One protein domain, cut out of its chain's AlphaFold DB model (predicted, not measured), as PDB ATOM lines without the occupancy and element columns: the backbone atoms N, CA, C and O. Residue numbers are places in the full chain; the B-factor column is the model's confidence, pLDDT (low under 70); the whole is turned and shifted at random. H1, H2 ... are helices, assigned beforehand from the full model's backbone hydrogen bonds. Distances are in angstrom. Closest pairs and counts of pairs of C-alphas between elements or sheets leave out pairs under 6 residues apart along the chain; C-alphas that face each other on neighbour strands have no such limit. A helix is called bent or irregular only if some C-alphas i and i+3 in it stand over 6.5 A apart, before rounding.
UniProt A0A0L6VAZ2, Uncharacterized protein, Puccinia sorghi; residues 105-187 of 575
ATOM      1  N   PRO A 105      -2.650   5.576 -27.867       84.38
ATOM      2  CA  PRO A 105      -4.023   5.218 -27.494       84.38
ATOM      3  C   PRO A 105      -4.890   6.450 -27.206       84.38
ATOM      4  O   PRO A 105      -6.048   6.509 -27.611       84.38
ATOM      5  N   ARG A 106      -4.318   7.480 -26.566       80.25
ATOM      6  CA  ARG A 106      -5.011   8.750 -26.279       80.25
ATOM      7  C   ARG A 106      -5.344   9.525 -27.555       80.25
ATOM      8  O   ARG A 106      -6.405  10.139 -27.632       80.25
ATOM      9  N   LEU A 107      -4.462   9.488 -28.553       81.12
ATOM     10  CA  LEU A 107      -4.707  10.081 -29.867       81.12
ATOM     11  C   LEU A 107      -5.789   9.306 -30.632       81.12
ATOM     12  O   LEU A 107      -6.679   9.927 -31.201       81.12
ATOM     13  N   GLN A 108      -5.754   7.970 -30.597       83.62
ATOM     14  CA  GLN A 108      -6.771   7.116 -31.222       83.62
ATOM     15  C   GLN A 108      -8.164   7.338 -30.621       83.62
ATOM     16  O   GLN A 108      -9.111   7.504 -31.385       83.62
ATOM     17  N   CYS A 109      -8.285   7.446 -29.290       83.25
ATOM     18  CA  CYS A 109      -9.553   7.798 -28.637       83.25
ATOM     19  C   CYS A 109     -10.070   9.160 -29.129       83.25
ATOM     20  O   CYS A 109     -11.191   9.248 -29.610       83.25
ATOM     21  N   ARG A 110      -9.224  10.203 -29.137       83.00
ATOM     22  CA  ARG A 110      -9.616  11.543 -29.616       83.00
ATOM     23  C   ARG A 110     -10.032  11.573 -31.090       83.00
ATOM     24  O   ARG A 110     -10.930  12.327 -31.449       83.00
ATOM     25  N   VAL A 111      -9.382  10.782 -31.947       84.69
ATOM     26  CA  VAL A 111      -9.771  10.646 -33.361       84.69
ATOM     27  C   VAL A 111     -11.109   9.916 -33.484       84.69
ATOM     28  O   VAL A 111     -11.948  10.342 -34.271       84.69
ATOM     29  N   PHE A 112     -11.340   8.870 -32.687       85.62
ATOM     30  CA  PHE A 112     -12.619   8.159 -32.641       85.62
ATOM     31  C   PHE A 112     -13.757   9.071 -32.158       85.62
ATOM     32  O   PHE A 112     -14.760   9.200 -32.856       85.62
ATOM     33  N   ASP A 113     -13.568   9.795 -31.051       82.69
ATOM     34  CA  ASP A 113     -14.538  10.761 -30.516       82.69
ATOM     35  C   ASP A 113     -14.878  11.854 -31.546       82.69
ATOM     36  O   ASP A 113     -16.047  12.196 -31.746       82.69
ATOM     37  N   PHE A 114     -13.868  12.376 -32.253       85.44
ATOM     38  CA  PHE A 114     -14.051  13.360 -33.322       85.44
ATOM     39  C   PHE A 114     -14.866  12.795 -34.495       85.44
ATOM     40  O   PHE A 114     -15.818  13.434 -34.949       85.44
ATOM     41  N   VAL A 115     -14.531  11.588 -34.960       84.81
ATOM     42  CA  VAL A 115     -15.246  10.888 -36.037       84.81
ATOM     43  C   VAL A 115     -16.696  10.619 -35.627       84.81
ATOM     44  O   VAL A 115     -17.610  11.024 -36.345       84.81
ATOM     45  N   CYS A 116     -16.939  10.037 -34.453       86.19
ATOM     46  CA  CYS A 116     -18.285   9.790 -33.937       86.19
ATOM     47  C   CYS A 116     -19.097  11.084 -33.771       86.19
ATOM     48  O   CYS A 116     -20.269  11.111 -34.143       86.19
ATOM     49  N   SER A 117     -18.488  12.180 -33.300       87.75
ATOM     50  CA  SER A 117     -19.169  13.481 -33.218       87.75
ATOM     51  C   SER A 117     -19.523  14.034 -34.603       87.75
ATOM     52  O   SER A 117     -20.634  14.525 -34.804       87.75
ATOM     53  N   MET A 118     -18.618  13.927 -35.581       89.81
ATOM     54  CA  MET A 118     -18.845  14.408 -36.945       89.81
ATOM     55  C   MET A 118     -19.955  13.615 -37.655       89.81
ATOM     56  O   MET A 118     -20.901  14.217 -38.164       89.81
ATOM     57  N   TYR A 119     -19.882  12.280 -37.649       86.50
ATOM     58  CA  TYR A 119     -20.901  11.425 -38.267       86.50
ATOM     59  C   TYR A 119     -22.240  11.491 -37.522       86.50
ATOM     60  O   TYR A 119     -23.283  11.563 -38.166       86.50
ATOM     61  N   GLY A 120     -22.231  11.562 -36.187       93.44
ATOM     62  CA  GLY A 120     -23.441  11.751 -35.386       93.44
ATOM     63  C   GLY A 120     -24.160  13.065 -35.708       93.44
ATOM     64  O   GLY A 120     -25.371  13.065 -35.931       93.44
ATOM     65  N   ARG A 121     -23.422  14.180 -35.829       84.50
ATOM     66  CA  ARG A 121     -23.979  15.475 -36.264       84.50
ATOM     67  C   ARG A 121     -24.491  15.427 -37.705       84.50
ATOM     68  O   ARG A 121     -25.554  15.979 -37.975       84.50
ATOM     69  N   ALA A 122     -23.773  14.768 -38.617       85.06
ATOM     70  CA  ALA A 122     -24.193  14.625 -40.011       85.06
ATOM     71  C   ALA A 122     -25.499  13.819 -40.139       85.06
ATOM     72  O   ALA A 122     -26.430  14.274 -40.800       85.06
ATOM     73  N   LEU A 123     -25.606  12.679 -39.446       87.44
ATOM     74  CA  LEU A 123     -26.818  11.854 -39.409       87.44
ATOM     75  C   LEU A 123     -27.991  12.579 -38.735       87.44
ATOM     76  O   LEU A 123     -29.111  12.516 -39.236       87.44
ATOM     77  N   TRP A 124     -27.749  13.324 -37.651       91.88
ATOM     78  CA  TRP A 124     -28.777  14.148 -37.002       91.88
ATOM     79  C   TRP A 124     -29.290  15.261 -37.929       91.88
ATOM     80  O   TRP A 124     -30.501  15.435 -38.076       91.88
ATOM     81  N   LEU A 125     -28.392  15.972 -38.624       86.44
ATOM     82  CA  LEU A 125     -28.764  16.977 -39.626       86.44
ATOM     83  C   LEU A 125     -29.525  16.351 -40.803       86.44
ATOM     84  O   LEU A 125     -30.531  16.910 -41.235       86.44
ATOM     85  N   GLN A 126     -29.094  15.186 -41.291       89.00
ATOM     86  CA  GLN A 126     -29.773  14.454 -42.359       89.00
ATOM     87  C   GLN A 126     -31.177  14.006 -41.934       89.00
ATOM     88  O   GLN A 126     -32.125  14.197 -42.692       89.00
ATOM     89  N   GLY A 127     -31.338  13.490 -40.711       91.06
ATOM     90  CA  GLY A 127     -32.640  13.159 -40.133       91.06
ATOM     91  C   GLY A 127     -33.563  14.377 -40.074       91.06
ATOM     92  O   GLY A 127     -34.680  14.327 -40.586       91.06
ATOM     93  N   ARG A 128     -33.073  15.514 -39.557       85.31
ATOM     94  CA  ARG A 128     -33.855  16.761 -39.512       85.31
ATOM     95  C   ARG A 128     -34.204  17.303 -40.895       85.31
ATOM     96  O   ARG A 128     -35.328  17.756 -41.073       85.31
ATOM     97  N   LEU A 129     -33.295  17.245 -41.870       84.62
ATOM     98  CA  LEU A 129     -33.567  17.660 -43.251       84.62
ATOM     99  C   LEU A 129     -34.593  16.744 -43.934       84.62
ATOM    100  O   LEU A 129     -35.463  17.242 -44.648       84.62
ATOM    101  N   SER A 130     -34.544  15.433 -43.682       85.00
ATOM    102  CA  SER A 130     -35.551  14.485 -44.171       85.00
ATOM    103  C   SER A 130     -36.926  14.735 -43.542       85.00
ATOM    104  O   SER A 130     -37.908  14.808 -44.277       85.00
ATOM    105  N   THR A 131     -37.011  14.954 -42.222       79.94
ATOM    106  CA  THR A 131     -38.264  15.350 -41.550       79.94
ATOM    107  C   THR A 131     -38.778  16.701 -42.049       79.94
ATOM    108  O   THR A 131     -39.975  16.845 -42.280       79.94
ATOM    109  N   LEU A 132     -37.913  17.701 -42.257       82.31
ATOM    110  CA  LEU A 132     -38.325  18.998 -42.811       82.31
ATOM    111  C   LEU A 132     -38.909  18.832 -44.225       82.31
ATOM    112  O   LEU A 132     -39.938  19.417 -44.550       82.31
ATOM    113  N   ARG A 133     -38.288  17.983 -45.054       78.56
ATOM    114  CA  ARG A 133     -38.749  17.681 -46.416       78.56
ATOM    115  C   ARG A 133     -40.115  16.987 -46.453       78.56
ATOM    116  O   ARG A 133     -40.851  17.210 -47.409       78.56
ATOM    117  N   THR A 134     -40.462  16.169 -45.457       76.38
ATOM    118  CA  THR A 134     -41.783  15.517 -45.377       76.38
ATOM    119  C   THR A 134     -42.836  16.395 -44.697       76.38
ATOM    120  O   THR A 134     -43.982  16.408 -45.134       76.38
ATOM    121  N   THR A 135     -42.469  17.182 -43.680       68.19
ATOM    122  CA  THR A 135     -43.418  18.041 -42.934       68.19
ATOM    123  C   THR A 135     -43.832  19.319 -43.656       68.19
ATOM    124  O   THR A 135     -44.891  19.853 -43.352       68.19
ATOM    125  N   VAL A 136     -43.109  19.756 -44.691       64.12
ATOM    126  CA  VAL A 136     -43.606  20.787 -45.630       64.12
ATOM    127  C   VAL A 136     -44.858  20.314 -46.407       64.12
ATOM    128  O   VAL A 136     -45.490  21.112 -47.092       64.12
ATOM    129  N   SER A 137     -45.258  19.041 -46.280       57.19
ATOM    130  CA  SER A 137     -46.455  18.486 -46.921       57.19
ATOM    131  C   SER A 137     -47.731  18.468 -46.059       57.19
ATOM    132  O   SER A 137     -48.787  18.208 -46.633       57.19
ATOM    133  N   THR A 138     -47.681  18.681 -44.732       58.09
ATOM    134  CA  THR A 138     -48.876  18.623 -43.850       58.09
ATOM    135  C   THR A 138     -48.759  19.492 -42.581       58.09
ATOM    136  O   THR A 138     -47.742  19.485 -41.893       58.09
ATOM    137  N   ASP A 139     -49.841  20.192 -42.214       53.59
ATOM    138  CA  ASP A 139     -49.895  21.257 -41.184       53.59
ATOM    139  C   ASP A 139     -49.771  20.822 -39.694       53.59
ATOM    140  O   ASP A 139     -50.305  21.474 -38.792       53.59
ATOM    141  N   SER A 140     -49.050  19.742 -39.366       64.38
ATOM    142  CA  SER A 140     -48.938  19.248 -37.977       64.38
ATOM    143  C   SER A 140     -47.650  19.673 -37.259       64.38
ATOM    144  O   SER A 140     -46.632  18.975 -37.262       64.38
ATOM    145  N   LYS A 141     -47.715  20.798 -36.533       61.69
ATOM    146  CA  LYS A 141     -46.617  21.286 -35.668       61.69
ATOM    147  C   LYS A 141     -46.280  20.339 -34.502       61.69
ATOM    148  O   LYS A 141     -45.138  20.324 -34.043       61.69
ATOM    149  N   HIS A 142     -47.236  19.532 -34.036       66.06
ATOM    150  CA  HIS A 142     -47.038  18.619 -32.902       66.06
ATOM    151  C   HIS A 142     -46.165  17.399 -33.245       66.06
ATOM    152  O   HIS A 142     -45.406  16.934 -32.393       66.06
ATOM    153  N   ALA A 143     -46.190  16.920 -34.496       68.00
ATOM    154  CA  ALA A 143     -45.353  15.795 -34.927       68.00
ATOM    155  C   ALA A 143     -43.844  16.115 -34.847       68.00
ATOM    156  O   ALA A 143     -43.039  15.271 -34.449       68.00
ATOM    157  N   LEU A 144     -43.466  17.359 -35.166       71.50
ATOM    158  CA  LEU A 144     -42.079  17.840 -35.154       71.50
ATOM    159  C   LEU A 144     -41.457  17.864 -33.749       71.50
ATOM    160  O   LEU A 144     -40.282  17.521 -33.598       71.50
ATOM    161  N   TYR A 145     -42.231  18.233 -32.724       68.56
ATOM    162  CA  TYR A 145     -41.758  18.248 -31.335       68.56
ATOM    163  C   TYR A 145     -41.462  16.833 -30.825       68.56
ATOM    164  O   TYR A 145     -40.355  16.575 -30.347       68.56
ATOM    165  N   ASN A 146     -42.396  15.895 -31.013       74.81
ATOM    166  CA  ASN A 146     -42.217  14.511 -30.567       74.81
ATOM    167  C   ASN A 146     -41.062  13.809 -31.303       74.81
ATOM    168  O   ASN A 146     -40.249  13.146 -30.659       74.81
ATOM    169  N   GLN A 147     -40.915  14.000 -32.621       72.31
ATOM    170  CA  GLN A 147     -39.766  13.440 -33.351       72.31
ATOM    171  C   GLN A 147     -38.430  14.030 -32.886       72.31
ATOM    172  O   GLN A 147     -37.469  13.283 -32.700       72.31
ATOM    173  N   THR A 148     -38.354  15.347 -32.655       79.81
ATOM    174  CA  THR A 148     -37.116  15.986 -32.173       79.81
ATOM    175  C   THR A 148     -36.704  15.429 -30.808       79.81
ATOM    176  O   THR A 148     -35.526  15.148 -30.598       79.81
ATOM    177  N   TYR A 149     -37.665  15.190 -29.909       80.81
ATOM    178  CA  TYR A 149     -37.409  14.568 -28.608       80.81
ATOM    179  C   TYR A 149     -36.878  13.129 -28.742       80.81
ATOM    180  O   TYR A 149     -35.869  12.787 -28.127       80.81
ATOM    181  N   VAL A 150     -37.491  12.305 -29.603       81.94
ATOM    182  CA  VAL A 150     -37.057  10.914 -29.849       81.94
ATOM    183  C   VAL A 150     -35.647  10.847 -30.447       81.94
ATOM    184  O   VAL A 150     -34.849  10.018 -30.010       81.94
ATOM    185  N   PHE A 151     -35.302  11.718 -31.400       77.38
ATOM    186  CA  PHE A 151     -33.953  11.744 -31.979       77.38
ATOM    187  C   PHE A 151     -32.884  12.210 -30.985       77.38
ATOM    188  O   PHE A 151     -31.803  11.624 -30.962       77.38
ATOM    189  N   THR A 152     -33.172  13.208 -30.144       79.94
ATOM    190  CA  THR A 152     -32.250  13.630 -29.074       79.94
ATOM    191  C   THR A 152     -32.060  12.514 -28.044       79.94
ATOM    192  O   THR A 152     -30.927  12.169 -27.723       79.94
ATOM    193  N   TRP A 153     -33.142  11.857 -27.612       88.19
ATOM    194  CA  TRP A 153     -33.070  10.724 -26.685       88.19
ATOM    195  C   TRP A 153     -32.285   9.530 -27.259       88.19
ATOM    196  O   TRP A 153     -31.463   8.936 -26.563       88.19
ATOM    197  N   LEU A 154     -32.480   9.196 -28.542       79.69
ATOM    198  CA  LEU A 154     -31.686   8.167 -29.224       79.69
ATOM    199  C   LEU A 154     -30.207   8.561 -29.332       79.69
ATOM    200  O   LEU A 154     -29.343   7.706 -29.142       79.69
ATOM    201  N   PHE A 155     -29.910   9.833 -29.607       78.31
ATOM    202  CA  PHE A 155     -28.540  10.337 -29.665       78.31
ATOM    203  C   PHE A 155     -27.838  10.217 -28.305       78.31
ATOM    204  O   PHE A 155     -26.731   9.685 -28.244       78.31
ATOM    205  N   ASP A 156     -28.505  10.597 -27.211       72.31
ATOM    206  CA  ASP A 156     -27.975  10.448 -25.851       72.31
ATOM    207  C   ASP A 156     -27.754   8.975 -25.474       72.31
ATOM    208  O   ASP A 156     -26.721   8.630 -24.897       72.31
ATOM    209  N   GLN A 157     -28.670   8.076 -25.853       76.56
ATOM    210  CA  GLN A 157     -28.516   6.629 -25.638       76.56
ATOM    211  C   GLN A 157     -27.340   6.037 -26.428       76.56
ATOM    212  O   GLN A 157     -26.593   5.211 -25.895       76.56
ATOM    213  N   VAL A 158     -27.146   6.458 -27.682       76.25
ATOM    214  CA  VAL A 158     -25.986   6.057 -28.493       76.25
ATOM    215  C   VAL A 158     -24.698   6.619 -27.894       76.25
ATOM    216  O   VAL A 158     -23.738   5.868 -27.768       76.25
ATOM    217  N   HIS A 159     -24.686   7.877 -27.446       74.69
ATOM    218  CA  HIS A 159     -23.519   8.515 -26.833       74.69
ATOM    219  C   HIS A 159     -23.113   7.851 -25.502       74.69
ATOM    220  O   HIS A 159     -21.939   7.553 -25.273       74.69
ATOM    221  N   GLN A 160     -24.081   7.549 -24.629       74.25
ATOM    222  CA  GLN A 160     -23.829   6.842 -23.366       74.25
ATOM    223  C   GLN A 160     -23.294   5.421 -23.601       74.25
ATOM    224  O   GLN A 160     -22.329   5.012 -22.950       74.25
ATOM    225  N   LYS A 161     -23.863   4.680 -24.563       78.12
ATOM    226  CA  LYS A 161     -23.372   3.340 -24.927       78.12
ATOM    227  C   LYS A 161     -22.021   3.385 -25.641       78.12
ATOM    228  O   LYS A 161     -21.165   2.560 -25.344       78.12
ATOM    229  N   SER A 162     -21.768   4.365 -26.511       75.88
ATOM    230  CA  SER A 162     -20.459   4.512 -27.156       75.88
ATOM    231  C   SER A 162     -19.359   4.816 -26.142       75.88
ATOM    232  O   SER A 162     -18.247   4.333 -26.312       75.88
ATOM    233  N   GLY A 163     -19.661   5.539 -25.055       80.44
ATOM    234  CA  GLY A 163     -18.721   5.754 -23.952       80.44
ATOM    235  C   GLY A 163     -18.293   4.452 -23.260       80.44
ATOM    236  O   GLY A 163     -17.097   4.226 -23.062       80.44
ATOM    237  N   SER A 164     -19.236   3.556 -22.943       78.88
ATOM    238  CA  SER A 164     -18.908   2.269 -22.311       78.88
ATOM    239  C   SER A 164     -18.233   1.291 -23.280       78.88
ATOM    240  O   SER A 164     -17.251   0.647 -22.904       78.88
ATOM    241  N   THR A 165     -18.664   1.238 -24.545       78.19
ATOM    242  CA  THR A 165     -17.985   0.460 -25.593       78.19
ATOM    243  C   THR A 165     -16.578   0.994 -25.881       78.19
ATOM    244  O   THR A 165     -15.659   0.199 -26.048       78.19
ATOM    245  N   CYS A 166     -16.355   2.314 -25.865       71.12
ATOM    246  CA  CYS A 166     -15.025   2.912 -26.024       71.12
ATOM    247  C   CYS A 166     -14.100   2.556 -24.846       71.12
ATOM    248  O   CYS A 166     -12.943   2.193 -25.062       71.12
ATOM    249  N   ALA A 167     -14.607   2.552 -23.607       73.50
ATOM    250  CA  ALA A 167     -13.849   2.096 -22.438       73.50
ATOM    251  C   ALA A 167     -13.482   0.598 -22.517       73.50
ATOM    252  O   ALA A 167     -12.341   0.220 -22.231       73.50
ATOM    253  N   GLN A 168     -14.407  -0.257 -22.966       75.94
ATOM    254  CA  GLN A 168     -14.135  -1.679 -23.209       75.94
ATOM    255  C   GLN A 168     -13.118  -1.885 -24.342       75.94
ATOM    256  O   GLN A 168     -12.134  -2.597 -24.154       75.94
ATOM    257  N   LEU A 169     -13.289  -1.214 -25.485       75.88
ATOM    258  CA  LEU A 169     -12.376  -1.289 -26.629       75.88
ATOM    259  C   LEU A 169     -10.975  -0.766 -26.279       75.88
ATOM    260  O   LEU A 169      -9.976  -1.355 -26.689       75.88
ATOM    261  N   THR A 170     -10.889   0.291 -25.469       78.69
ATOM    262  CA  THR A 170      -9.629   0.804 -24.910       78.69
ATOM    263  C   THR A 170      -8.964  -0.238 -24.012       78.69
ATOM    264  O   THR A 170      -7.763  -0.465 -24.140       78.69
ATOM    265  N   THR A 171      -9.732  -0.919 -23.158       80.94
ATOM    266  CA  THR A 171      -9.225  -1.979 -22.268       80.94
ATOM    267  C   THR A 171      -8.702  -3.174 -23.071       80.94
ATOM    268  O   THR A 171      -7.580  -3.619 -22.841       80.94
ATOM    269  N   ILE A 172      -9.452  -3.634 -24.078       83.62
ATOM    270  CA  ILE A 172      -9.043  -4.715 -24.993       83.62
ATOM    271  C   ILE A 172      -7.793  -4.308 -25.788       83.62
ATOM    272  O   ILE A 172      -6.844  -5.080 -25.890       83.62
ATOM    273  N   THR A 173      -7.736  -3.076 -26.298       76.56
ATOM    274  CA  THR A 173      -6.569  -2.561 -27.036       76.56
ATOM    275  C   THR A 173      -5.335  -2.461 -26.135       76.56
ATOM    276  O   THR A 173      -4.229  -2.764 -26.575       76.56
ATOM    277  N   GLN A 174      -5.502  -2.089 -24.863       81.00
ATOM    278  CA  GLN A 174      -4.422  -2.093 -23.874       81.00
ATOM    279  C   GLN A 174      -3.959  -3.515 -23.532       81.00
ATOM    280  O   GLN A 174      -2.753  -3.737 -23.476       81.00
ATOM    281  N   GLN A 175      -4.874  -4.477 -23.371       81.69
ATOM    282  CA  GLN A 175      -4.538  -5.887 -23.132       81.69
ATOM    283  C   GLN A 175      -3.783  -6.501 -24.318       81.69
ATOM    284  O   GLN A 175      -2.684  -7.015 -24.131       81.69
ATOM    285  N   VAL A 176      -4.301  -6.356 -25.543       82.19
ATOM    286  CA  VAL A 176      -3.652  -6.849 -26.773       82.19
ATOM    287  C   VAL A 176      -2.304  -6.159 -27.012       82.19
ATOM    288  O   VAL A 176      -1.348  -6.800 -27.440       82.19
ATOM    289  N   SER A 177      -2.186  -4.863 -26.703       80.25
ATOM    290  CA  SER A 177      -0.910  -4.139 -26.776       80.25
ATOM    291  C   SER A 177       0.093  -4.626 -25.722       80.25
ATOM    292  O   SER A 177       1.268  -4.798 -26.036       80.25
ATOM    293  N   ALA A 178      -0.350  -4.904 -24.492       79.44
ATOM    294  CA  ALA A 178       0.503  -5.445 -23.437       79.44
ATOM    295  C   ALA A 178       1.001  -6.859 -23.782       79.44
ATOM    296  O   ALA A 178       2.205  -7.103 -23.738       79.44
ATOM    297  N   GLU A 179       0.097  -7.746 -24.210       79.81
ATOM    298  CA  GLU A 179       0.406  -9.109 -24.659       79.81
ATOM    299  C   GLU A 179       1.378  -9.107 -25.854       79.81
ATOM    300  O   GLU A 179       2.375  -9.835 -25.865       79.81
ATOM    301  N   TYR A 180       1.146  -8.232 -26.840       76.19
ATOM    302  CA  TYR A 180       2.044  -8.059 -27.980       76.19
ATOM    303  C   TYR A 180       3.432  -7.562 -27.552       76.19
ATOM    304  O   TYR A 180       4.437  -8.094 -28.017       76.19
ATOM    305  N   MET A 181       3.509  -6.599 -26.627       73.06
ATOM    306  CA  MET A 181       4.782  -6.081 -26.110       73.06
ATOM    307  C   MET A 181       5.548  -7.118 -25.275       73.06
ATOM    308  O   MET A 181       6.777  -7.133 -25.327       73.06
ATOM    309  N   THR A 182       4.867  -8.023 -24.559       74.31
ATOM    310  CA  THR A 182       5.525  -9.159 -23.883       74.31
ATOM    311  C   THR A 182       6.010 -10.233 -24.859       74.31
ATOM    312  O   THR A 182       7.060 -10.831 -24.631       74.31
ATOM    313  N   ASN A 183       5.310 -10.422 -25.981       70.69
ATOM    314  CA  ASN A 183       5.660 -11.390 -27.026       70.69
ATOM    315  C   ASN A 183       6.604 -10.817 -28.108       70.69
ATOM    316  O   ASN A 183       6.939 -11.506 -29.075       70.69
ATOM    317  N   PHE A 184       7.089  -9.578 -27.953       71.12
ATOM    318  CA  PHE A 184       7.951  -8.880 -28.919       71.12
ATOM    319  C   PHE A 184       9.418  -9.368 -28.899       71.12
ATOM    320  O   PHE A 184      10.359  -8.593 -28.729       71.12
ATOM    321  N   ARG A 185       9.638 -10.678 -29.074       53.03
ATOM    322  CA  ARG A 185      10.974 -11.261 -29.301       53.03
ATOM    323  C   ARG A 185      11.180 -11.874 -30.683       53.03
ATOM    324  O   ARG A 185      12.332 -12.064 -31.063       53.03
ATOM    325  N   GLU A 186      10.122 -12.110 -31.460       52.38
ATOM    326  CA  GLU A 186      10.232 -12.795 -32.756       52.38
ATOM    327  C   GLU A 186       9.488 -12.066 -33.892       52.38
ATOM    328  O   GLU A 186       8.294 -12.239 -34.122       52.38
ATOM    329  N   GLY A 187      10.242 -11.242 -34.630       54.62
ATOM    330  CA  GLY A 187      10.120 -11.034 -36.084       54.62
ATOM    331  C   GLY A 187       8.851 -10.419 -36.699       54.62
ATOM    332  O   GLY A 187       8.884 -10.088 -37.885       54.62
TER     333      GLY A 187
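Overview. This is residues 105 to 187 of the 575 residues of an uncharacterized protein of Puccinia sorghi (UniProt A0A0L6VAZ2). This is one long helical hairpin: H1 runs out, a tight link turns the path round, and the longer H2 folds back beside it and goes on past the place where H1 began. Its far end, residues 178 to 187, sticks out at one end of the rod, and the turn, residues 136 to 142, sticks out at the other. The printed part has 83 residues with two named helices, H1 then H2, and no named strand; the class is all helix. The whole is extended, with a radius of gyration of the C-alphas of 20.1 A, and spans 70 by 20 by 16 A.

Along the chain. Find C-alpha 105 at (-4.023, 5.218, -27.494); from there H1, residues 105 to 135, runs 44.2 A to C-alpha 135 at (-43.418, 18.041, -42.934). H2, residues 141 to 182, starts at C-alpha 141 at (-46.617, 21.286, -35.668) and runs 61.5 A to C-alpha 182 at (5.525, -9.159, -23.883). Neither helix is bent.

Arrangement. Look at Pro 105 and Thr 170: their C-alphas, the closest of the two helices, are 7.6 A apart. H1 and H2 touch, with 7 pairs of C-alphas within 8 A, and form a helical hairpin. They run opposite ways at a shallow tilt of 20 degrees, with their centres 12.4 A apart. Along the backbone, every O i to N i+4 pair of H1 is within hydrogen-bond range, and in H2 37 of 38 are.

Size, cuts and confidence. The C-alphas farthest apart, those of Asp 139 and Arg 185, are 70.0 A from each other. The printed part has no cut, and the link from H1 to H2 is tight. In the B-factor column the mean pLDDT of the printed part is 77.5; look for values under 70 at residues 135 to 143, residue 145 and residues 185 to 187.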